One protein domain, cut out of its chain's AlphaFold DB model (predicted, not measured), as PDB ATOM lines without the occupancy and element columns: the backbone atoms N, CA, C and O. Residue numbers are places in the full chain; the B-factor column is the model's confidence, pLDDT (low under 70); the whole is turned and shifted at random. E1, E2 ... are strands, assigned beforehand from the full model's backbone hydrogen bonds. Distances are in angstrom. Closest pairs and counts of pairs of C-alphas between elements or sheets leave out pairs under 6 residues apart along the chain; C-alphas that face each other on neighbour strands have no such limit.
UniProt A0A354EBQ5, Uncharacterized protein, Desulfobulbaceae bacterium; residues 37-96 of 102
ATOM      1  N   THR A  37      13.172  -1.882 -32.957       97.75
ATOM      2  CA  THR A  37      13.260  -0.412 -33.011       97.75
ATOM      3  C   THR A  37      12.182   0.259 -32.160       97.75
ATOM      4  O   THR A  37      12.341   1.406 -31.739       97.75
ATOM      5  N   THR A  38      11.122  -0.480 -31.829       98.06
ATOM      6  CA  THR A  38      10.004  -0.011 -31.002       98.06
ATOM      7  C   THR A  38      10.281  -0.097 -29.496       98.06
ATOM      8  O   THR A  38       9.668   0.626 -28.710       98.06
ATOM      9  N   LEU A  39      11.243  -0.926 -29.075       98.44
ATOM     10  CA  LEU A  39      11.434  -1.307 -27.671       98.44
ATOM     11  C   LEU A  39      11.862  -0.145 -26.776       98.44
ATOM     12  O   LEU A  39      11.402  -0.045 -25.640       98.44
ATOM     13  N   ALA A  40      12.697   0.765 -27.286       97.69
ATOM     14  CA  ALA A  40      13.088   1.960 -26.539       97.69
ATOM     15  C   ALA A  40      11.865   2.839 -26.221       97.69
ATOM     16  O   ALA A  40      11.731   3.341 -25.106       97.69
ATOM     17  N   GLY A  41      10.935   2.971 -27.175       97.69
ATOM     18  CA  GLY A  41       9.657   3.656 -26.965       97.69
ATOM     19  C   GLY A  41       8.734   2.921 -25.987       97.69
ATOM     20  O   GLY A  41       7.946   3.562 -25.299       97.69
ATOM     21  N   ALA A  42       8.875   1.597 -25.880       97.31
ATOM     22  CA  ALA A  42       8.180   0.758 -24.903       97.31
ATOM     23  C   ALA A  42       8.868   0.707 -23.519       97.31
ATOM     24  O   ALA A  42       8.374   0.031 -22.622       97.31
ATOM     25  N   GLY A  43       9.984   1.422 -23.322       98.00
ATOM     26  CA  GLY A  43      10.672   1.542 -22.032       98.00
ATOM     27  C   GLY A  43      11.803   0.541 -21.787       98.00
ATOM     28  O   GLY A  43      12.365   0.534 -20.692       98.00
ATOM     29  N   TRP A  44      12.168  -0.282 -22.773       98.56
ATOM     30  CA  TRP A  44      13.371  -1.111 -22.686       98.56
ATOM     31  C   TRP A  44      14.632  -0.249 -22.746       98.56
ATOM     32  O   TRP A  44      14.684   0.759 -23.456       98.56
ATOM     33  N   ALA A  45      15.687  -0.689 -22.062       98.25
ATOM     34  CA  ALA A  45      16.998  -0.060 -22.137       98.25
ATOM     35  C   ALA A  45      18.048  -1.006 -22.728       98.25
ATOM     36  O   ALA A  45      18.164  -2.173 -22.351       98.25
ATOM     37  N   PHE A  46      18.856  -0.457 -23.633       97.88
ATOM     38  CA  PHE A  46      20.001  -1.120 -24.245       97.88
ATOM     39  C   PHE A  46      21.284  -0.491 -23.713       97.88
ATOM     40  O   PHE A  46      21.429   0.731 -23.733       97.88
ATOM     41  N   SER A  47      22.233  -1.309 -23.264       96.88
ATOM     42  CA  SER A  47      23.512  -0.812 -22.760       96.88
ATOM     43  C   SER A  47      24.652  -1.702 -23.229       96.88
ATOM     44  O   SER A  47      24.645  -2.908 -22.992       96.88
ATOM     45  N   ASN A  48      25.639  -1.107 -23.896       97.62
ATOM     46  CA  ASN A  48      26.903  -1.763 -24.198       97.62
ATOM     47  C   ASN A  48      27.992  -1.132 -23.323       97.62
ATOM     48  O   ASN A  48      28.415  -0.007 -23.565       97.62
ATOM     49  N   GLN A  49      28.400  -1.867 -22.296       97.56
ATOM     50  CA  GLN A  49      29.464  -1.530 -21.350       97.56
ATOM     51  C   GLN A  49      30.729  -2.358 -21.625       97.56
ATOM     52  O   GLN A  49      31.538  -2.568 -20.722       97.56
ATOM     53  N   SER A  50      30.862  -2.917 -22.832       98.12
ATOM     54  CA  SER A  50      32.057  -3.671 -23.217       98.12
ATOM     55  C   SER A  50      33.290  -2.770 -23.209       98.12
ATOM     56  O   SER A  50      33.187  -1.577 -23.490       98.12
ATOM     57  N   ASP A  51      34.458  -3.353 -22.947       97.25
ATOM     58  CA  ASP A  51      35.731  -2.631 -22.969       97.25
ATOM     59  C   ASP A  51      36.780  -3.389 -23.804       97.25
ATOM     60  O   ASP A  51      37.175  -4.501 -23.425       97.25
ATOM     61  N   PRO A  52      37.215  -2.828 -24.948       97.25
ATOM     62  CA  PRO A  52      36.669  -1.623 -25.587       97.25
ATOM     63  C   PRO A  52      35.258  -1.858 -26.156       97.25
ATOM     64  O   PRO A  52      34.875  -2.991 -26.462       97.25
ATOM     65  N   VAL A  53      34.491  -0.780 -26.349       97.38
ATOM     66  CA  VAL A  53      33.189  -0.835 -27.035       97.38
ATOM     67  C   VAL A  53      33.397  -1.197 -28.508       97.38
ATOM     68  O   VAL A  53      34.247  -0.624 -29.190       97.38
ATOM     69  N   GLY A  54      32.629  -2.172 -28.990       96.38
ATOM     70  CA  GLY A  54      32.684  -2.672 -30.360       96.38
ATOM     71  C   GLY A  54      31.807  -1.912 -31.355       96.38
ATOM     72  O   GLY A  54      31.188  -0.898 -31.040       96.38
ATOM     73  N   ALA A  55      31.754  -2.427 -32.583       93.75
ATOM     74  CA  ALA A  55      31.018  -1.810 -33.689       93.75
ATOM     75  C   ALA A  55      29.502  -2.069 -33.646       93.75
ATOM     76  O   ALA A  55      28.748  -1.378 -34.330       93.75
ATOM     77  N   THR A  56      29.043  -3.060 -32.874       94.00
ATOM     78  CA  THR A  56      27.622  -3.424 -32.788       94.00
ATOM     79  C   THR A  56      27.077  -3.283 -31.367       94.00
ATOM     80  O   THR A  56      27.799  -3.479 -30.392       94.00
ATOM     81  N   GLY A  57      25.781  -2.993 -31.249       93.06
ATOM     82  CA  GLY A  57      25.002  -3.140 -30.015       93.06
ATOM     83  C   GLY A  57      24.050  -4.336 -30.102       93.06
ATOM     84  O   GLY A  57      24.358  -5.315 -30.778       93.06
ATOM     85  N   TRP A  58      22.886  -4.240 -29.457       97.81
ATOM     86  CA  TRP A  58      21.766  -5.147 -29.730       97.81
ATOM     87  C   TRP A  58      21.201  -4.886 -31.132       97.81
ATOM     88  O   TRP A  58      21.070  -3.731 -31.536       97.81
ATOM     89  N   PHE A  59      20.886  -5.945 -31.878       97.69
ATOM     90  CA  PHE A  59      20.447  -5.871 -33.275       97.69
ATOM     91  C   PHE A  59      19.293  -6.843 -33.575       97.69
ATOM     92  O   PHE A  59      19.111  -7.840 -32.870       97.69
ATOM     93  N   GLN A  60      18.513  -6.533 -34.617       98.56
ATOM     94  CA  GLN A  60      17.419  -7.380 -35.111       98.56
ATOM     95  C   GLN A  60      17.967  -8.714 -35.624       98.56
ATOM     96  O   GLN A  60      19.033  -8.745 -36.237       98.56
ATOM     97  N   GLY A  61      17.229  -9.798 -35.406       98.12
ATOM     98  CA  GLY A  61      17.598 -11.131 -35.856       98.12
ATOM     99  C   GLY A  61      17.950 -11.232 -37.344       98.12
ATOM    100  O   GLY A  61      17.508 -10.446 -38.178       98.12
ATOM    101  N   ASN A  62      18.770 -12.230 -37.667       98.06
ATOM    102  CA  ASN A  62      19.248 -12.540 -39.006       98.06
ATOM    103  C   ASN A  62      19.001 -14.028 -39.314       98.06
ATOM    104  O   ASN A  62      19.743 -14.909 -38.867       98.06
ATOM    105  N   ASP A  63      17.988 -14.284 -40.136       97.94
ATOM    106  CA  ASP A  63      17.546 -15.622 -40.530       97.94
ATOM    107  C   ASP A  63      18.581 -16.400 -41.361       97.94
ATOM    108  O   ASP A  63      18.528 -17.631 -41.414       97.94
ATOM    109  N   THR A  64      19.590 -15.724 -41.930       98.00
ATOM    110  CA  THR A  64      20.709 -16.389 -42.611       98.00
ATOM    111  C   THR A  64      21.649 -17.107 -41.640       98.00
ATOM    112  O   THR A  64      22.483 -17.896 -42.083       98.00
ATOM    113  N   VAL A  65      21.581 -16.805 -40.336       96.94
ATOM    114  CA  VAL A  65      22.358 -17.485 -39.284       96.94
ATOM    115  C   VAL A  65      21.504 -18.566 -38.627       96.94
ATOM    116  O   VAL A  65      21.916 -19.725 -38.569       96.94
ATOM    117  N   PHE A  66      20.319 -18.189 -38.144       97.69
ATOM    118  CA  PHE A  66      19.282 -19.103 -37.667       97.69
ATOM    119  C   PHE A  66      17.921 -18.391 -37.627       97.69
ATOM    120  O   PHE A  66      17.876 -17.182 -37.396       97.69
ATOM    121  N   PRO A  67      16.806 -19.120 -37.811       98.12
ATOM    122  CA  PRO A  67      15.474 -18.541 -37.682       98.12
ATOM    123  C   PRO A  67      15.079 -18.341 -36.210       98.12
ATOM    124  O   PRO A  67      15.557 -19.047 -35.317       98.12
ATOM    125  N   ALA A  68      14.152 -17.415 -35.971       98.50
ATOM    126  CA  ALA A  68      13.512 -17.211 -34.677       98.50
ATOM    127  C   ALA A  68      12.788 -18.474 -34.167       98.50
ATOM    128  O   ALA A  68      12.350 -19.333 -34.935       98.50
ATOM    129  N   GLN A  69      12.614 -18.562 -32.845       97.62
ATOM    130  CA  GLN A  69      11.876 -19.655 -32.201       97.62
ATOM    131  C   GLN A  69      10.371 -19.632 -32.532       97.62
ATOM    132  O   GLN A  69       9.733 -20.687 -32.545       97.62
ATOM    133  N   ALA A  70       9.813 -18.449 -32.795       97.00
ATOM    134  CA  ALA A  70       8.433 -18.225 -33.208       97.00
ATOM    135  C   ALA A  70       8.313 -16.864 -33.920       97.00
ATOM    136  O   ALA A  70       9.169 -16.001 -33.750       97.00
ATOM    137  N   GLY A  71       7.229 -16.657 -34.673       96.75
ATOM    138  CA  GLY A  71       6.991 -15.410 -35.409       96.75
ATOM    139  C   GLY A  71       7.698 -15.358 -36.767       96.75
ATOM    140  O   GLY A  71       7.899 -16.393 -37.402       96.75
ATOM    141  N   ASP A  72       8.014 -14.144 -37.231       98.25
ATOM    142  CA  ASP A  72       8.834 -13.928 -38.432       98.25
ATOM    143  C   ASP A  72      10.228 -14.568 -38.253       98.25
ATOM    144  O   ASP A  72      10.737 -14.574 -37.131       98.25
ATOM    145  N   PRO A  73      10.888 -15.090 -39.307       98.56
ATOM    146  CA  PRO A  73      12.223 -15.685 -39.186       98.56
ATOM    147  C   PRO A  73      13.273 -14.789 -38.509       98.56
ATOM    148  O   PRO A  73      14.212 -15.311 -37.909       98.56
ATOM    149  N   THR A  74      13.106 -13.463 -38.556       98.62
ATOM    150  CA  THR A  74      13.997 -12.485 -37.913       98.62
ATOM    151  C   THR A  74      13.512 -11.995 -36.545       98.62
ATOM    152  O   THR A  74      14.203 -11.182 -35.932       98.62
ATOM    153  N   ALA A  75      12.375 -12.490 -36.032       98.62
ATOM    154  CA  ALA A  75      11.746 -12.096 -34.763       98.62
ATOM    155  C   ALA A  75      12.494 -12.636 -33.528       98.62
ATOM    156  O   ALA A  75      12.001 -13.434 -32.731       98.62
ATOM    157  N   TYR A  76      13.746 -12.227 -33.397       98.62
ATOM    158  CA  TYR A  76      14.567 -12.396 -32.214       98.62
ATOM    159  C   TYR A  76      15.520 -11.204 -32.118       98.62
ATOM    160  O   TYR A  76      15.775 -10.512 -33.103       98.62
ATOM    161  N   ILE A  77      16.072 -10.967 -30.933       98.56
ATOM    162  CA  ILE A  77      17.079  -9.928 -30.720       98.56
ATOM    163  C   ILE A  77      18.429 -10.563 -30.392       98.56
ATOM    164  O   ILE A  77      18.507 -11.540 -29.646       98.56
ATOM    165  N   GLY A  78      19.500 -10.029 -30.978       97.56
ATOM    166  CA  GLY A  78      20.846 -10.574 -30.852       97.56
ATOM    167  C   GLY A  78      21.859  -9.565 -30.329       97.56
ATOM    168  O   GLY A  78      21.770  -8.369 -30.594       97.56
ATOM    169  N   ALA A  79      22.862 -10.082 -29.626       97.25
ATOM    170  CA  ALA A  79      24.161  -9.453 -29.427       97.25
ATOM    171  C   ALA A  79      25.231 -10.508 -29.749       97.25
ATOM    172  O   ALA A  79      24.974 -11.712 -29.661       97.25
ATOM    173  N   ASN A  80      26.424 -10.091 -30.164       95.38
ATOM    174  CA  ASN A  80      27.506 -11.020 -30.496       95.38
ATOM    175  C   ASN A  80      28.873 -10.439 -30.108       95.38
ATOM    176  O   ASN A  80      28.959  -9.370 -29.503       95.38
ATOM    177  N   TYR A  81      29.952 -11.145 -30.458       95.00
ATOM    178  CA  TYR A  81      31.316 -10.748 -30.102       95.00
ATOM    179  C   TYR A  81      31.730  -9.366 -30.638       95.00
ATOM    180  O   TYR A  81      32.618  -8.744 -30.066       95.00
ATOM    181  N   ASN A  82      31.065  -8.842 -31.675       96.56
ATOM    182  CA  ASN A  82      31.305  -7.487 -32.185       96.56
ATOM    183  C   ASN A  82      30.759  -6.386 -31.254       96.56
ATOM    184  O   ASN A  82      30.909  -5.201 -31.551       96.56
ATOM    185  N   GLY A  83      30.138  -6.757 -30.124       96.75
ATOM    186  CA  GLY A  83      29.849  -5.860 -29.005       96.75
ATOM    187  C   GLY A  83      31.109  -5.294 -28.343       96.75
ATOM    188  O   GLY A  83      31.043  -4.224 -27.740       96.75
ATOM    189  N   THR A  84      32.259  -5.953 -28.516       97.75
ATOM    190  CA  THR A  84      33.585  -5.444 -28.140       97.75
ATOM    191  C   THR A  84      34.493  -5.283 -29.370       97.75
ATOM    192  O   THR A  84      34.117  -5.674 -30.477       97.75
ATOM    193  N   ALA A  85      35.673  -4.679 -29.204       94.75
ATOM    194  CA  ALA A  85      36.681  -4.557 -30.257       94.75
ATOM    195  C   ALA A  85      37.996  -5.249 -29.866       94.75
ATOM    196  O   ALA A  85      38.419  -5.220 -28.712       94.75
ATOM    197  N   GLY A  86      38.678  -5.851 -30.844       89.69
ATOM    198  CA  GLY A  86      39.944  -6.548 -30.608       89.69
ATOM    199  C   GLY A  86      39.815  -7.665 -29.564       89.69
ATOM    200  O   GLY A  86      38.870  -8.449 -29.600       89.69
ATOM    201  N   ALA A  87      40.781  -7.743 -28.646       88.56
ATOM    202  CA  ALA A  87      40.676  -8.574 -27.451       88.56
ATOM    203  C   ALA A  87      40.092  -7.722 -26.317       88.56
ATOM    204  O   ALA A  87      40.795  -6.886 -25.752       88.56
ATOM    205  N   GLY A  88      38.809  -7.924 -26.019       94.31
ATOM    206  CA  GLY A  88      38.073  -7.132 -25.042       94.31
ATOM    207  C   GLY A  88      37.106  -7.962 -24.207       94.31
ATOM    208  O   GLY A  88      36.844  -9.132 -24.495       94.31
ATOM    209  N   THR A  89      36.585  -7.340 -23.155       97.31
ATOM    210  CA  THR A  89      35.556  -7.942 -22.300       97.31
ATOM    211  C   THR A  89      34.183  -7.513 -22.793       97.31
ATOM    212  O   THR A  89      33.879  -6.322 -22.842       97.31
ATOM    213  N   ILE A  90      33.340  -8.486 -23.146       97.31
ATOM    214  CA  ILE A  90      31.963  -8.239 -23.587       97.31
ATOM    215  C   ILE A  90      31.073  -8.001 -22.365       97.31
ATOM    216  O   ILE A  90      31.033  -8.825 -21.451       97.31
ATOM    217  N   SER A  91      30.327  -6.897 -22.374       97.50
ATOM    218  CA  SER A  91      29.342  -6.542 -21.347       97.50
ATOM    219  C   SER A  91      28.162  -5.816 -21.996       97.50
ATOM    220  O   SER A  91      28.129  -4.592 -22.092       97.50
ATOM    221  N   THR A  92      27.186  -6.573 -22.496       97.38
ATOM    222  CA  THR A  92      25.984  -6.040 -23.158       97.38
ATOM    223  C   THR A  92      24.730  -6.415 -22.378       97.38
ATOM    224  O   THR A  92      24.525  -7.584 -22.066       97.38
ATOM    225  N   TRP A  93      23.869  -5.437 -22.112       97.88
ATOM    226  CA  TRP A  93      22.669  -5.580 -21.289       97.88
ATOM    227  C   TRP A  93      21.430  -5.166 -22.074       97.88
ATOM    228  O   TRP A  93      21.424  -4.109 -22.714       97.88
ATOM    229  N   LEU A  94      20.403  -6.011 -22.025       98.44
ATOM    230  CA  LEU A  94      19.043  -5.711 -22.457       98.44
ATOM    231  C   LEU A  94      18.178  -5.729 -21.203       98.44
ATOM    232  O   LEU A  94      18.104  -6.746 -20.515       98.44
ATOM    233  N   ILE A  95      17.586  -4.589 -20.876       98.44
ATOM    234  CA  ILE A  95      16.882  -4.376 -19.615       98.44
ATOM    235  C   ILE A  95      15.415  -4.124 -19.950       98.44
ATOM    236  O   ILE A  95      15.116  -3.285 -20.803       98.44
ATOM    237  N   THR A  96      14.517  -4.866 -19.301       98.19
ATOM    238  CA  THR A  96      13.068  -4.723 -19.478       98.19
ATOM    239  C   THR A  96      12.600  -3.327 -19.064       98.19
ATOM    240  O   THR A  96      13.293  -2.643 -18.301       98.19
TER     241      THR A  96
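AT A GLANCE: This is residues 37 to 96 of the 102 residues of an uncharacterized protein of Desulfobulbaceae bacterium (UniProt A0A354EBQ5). With little regular structure, this flat domain is a narrow two-stranded ribbon, E1 beside E4 and then E2 beside E3, from whose E2-E3 end the long loop of residues 54 to 83 runs out and folds back. The 60 printed residues hold E1, E2, E3 and E4 in chain order, two antiparallel pairs, all strand, with only 17 residues in named elements. It is only just loose, close to compact, with radius of gyration of the C-alphas 12.6 A and spans 35 by 29 by 14 A.

IN THESE COORDINATES: E1, residues 45 to 48, begins at C-alpha (16.998, -0.060, -22.137) and is 10.3 A long. E2 is residues 51 to 53, 5.1 A; E3 is 84 to 89, 6.7 A. E4, residues 92 to 95, 9.9 A, ends at C-alpha (16.882, -4.376, -19.615).

HOW THE PARTS SIT: E1 and E4 are antiparallel at 171 degrees, with N 47 and O 93 within hydrogen-bond range at 3.0 A. E2 and E3 form a hairpin, antiparallel at 123 degrees, with N 89 and O 51 2.9 A apart. E3 runs on into E4 at 55 degrees.

THE WHOLE: The farthest C-alphas, Gly 71 and Ala 87, are 35.3 A apart. The E2 to E3 link is long. The printed part has no cut, and no printed residue is under 70 in pLDDT.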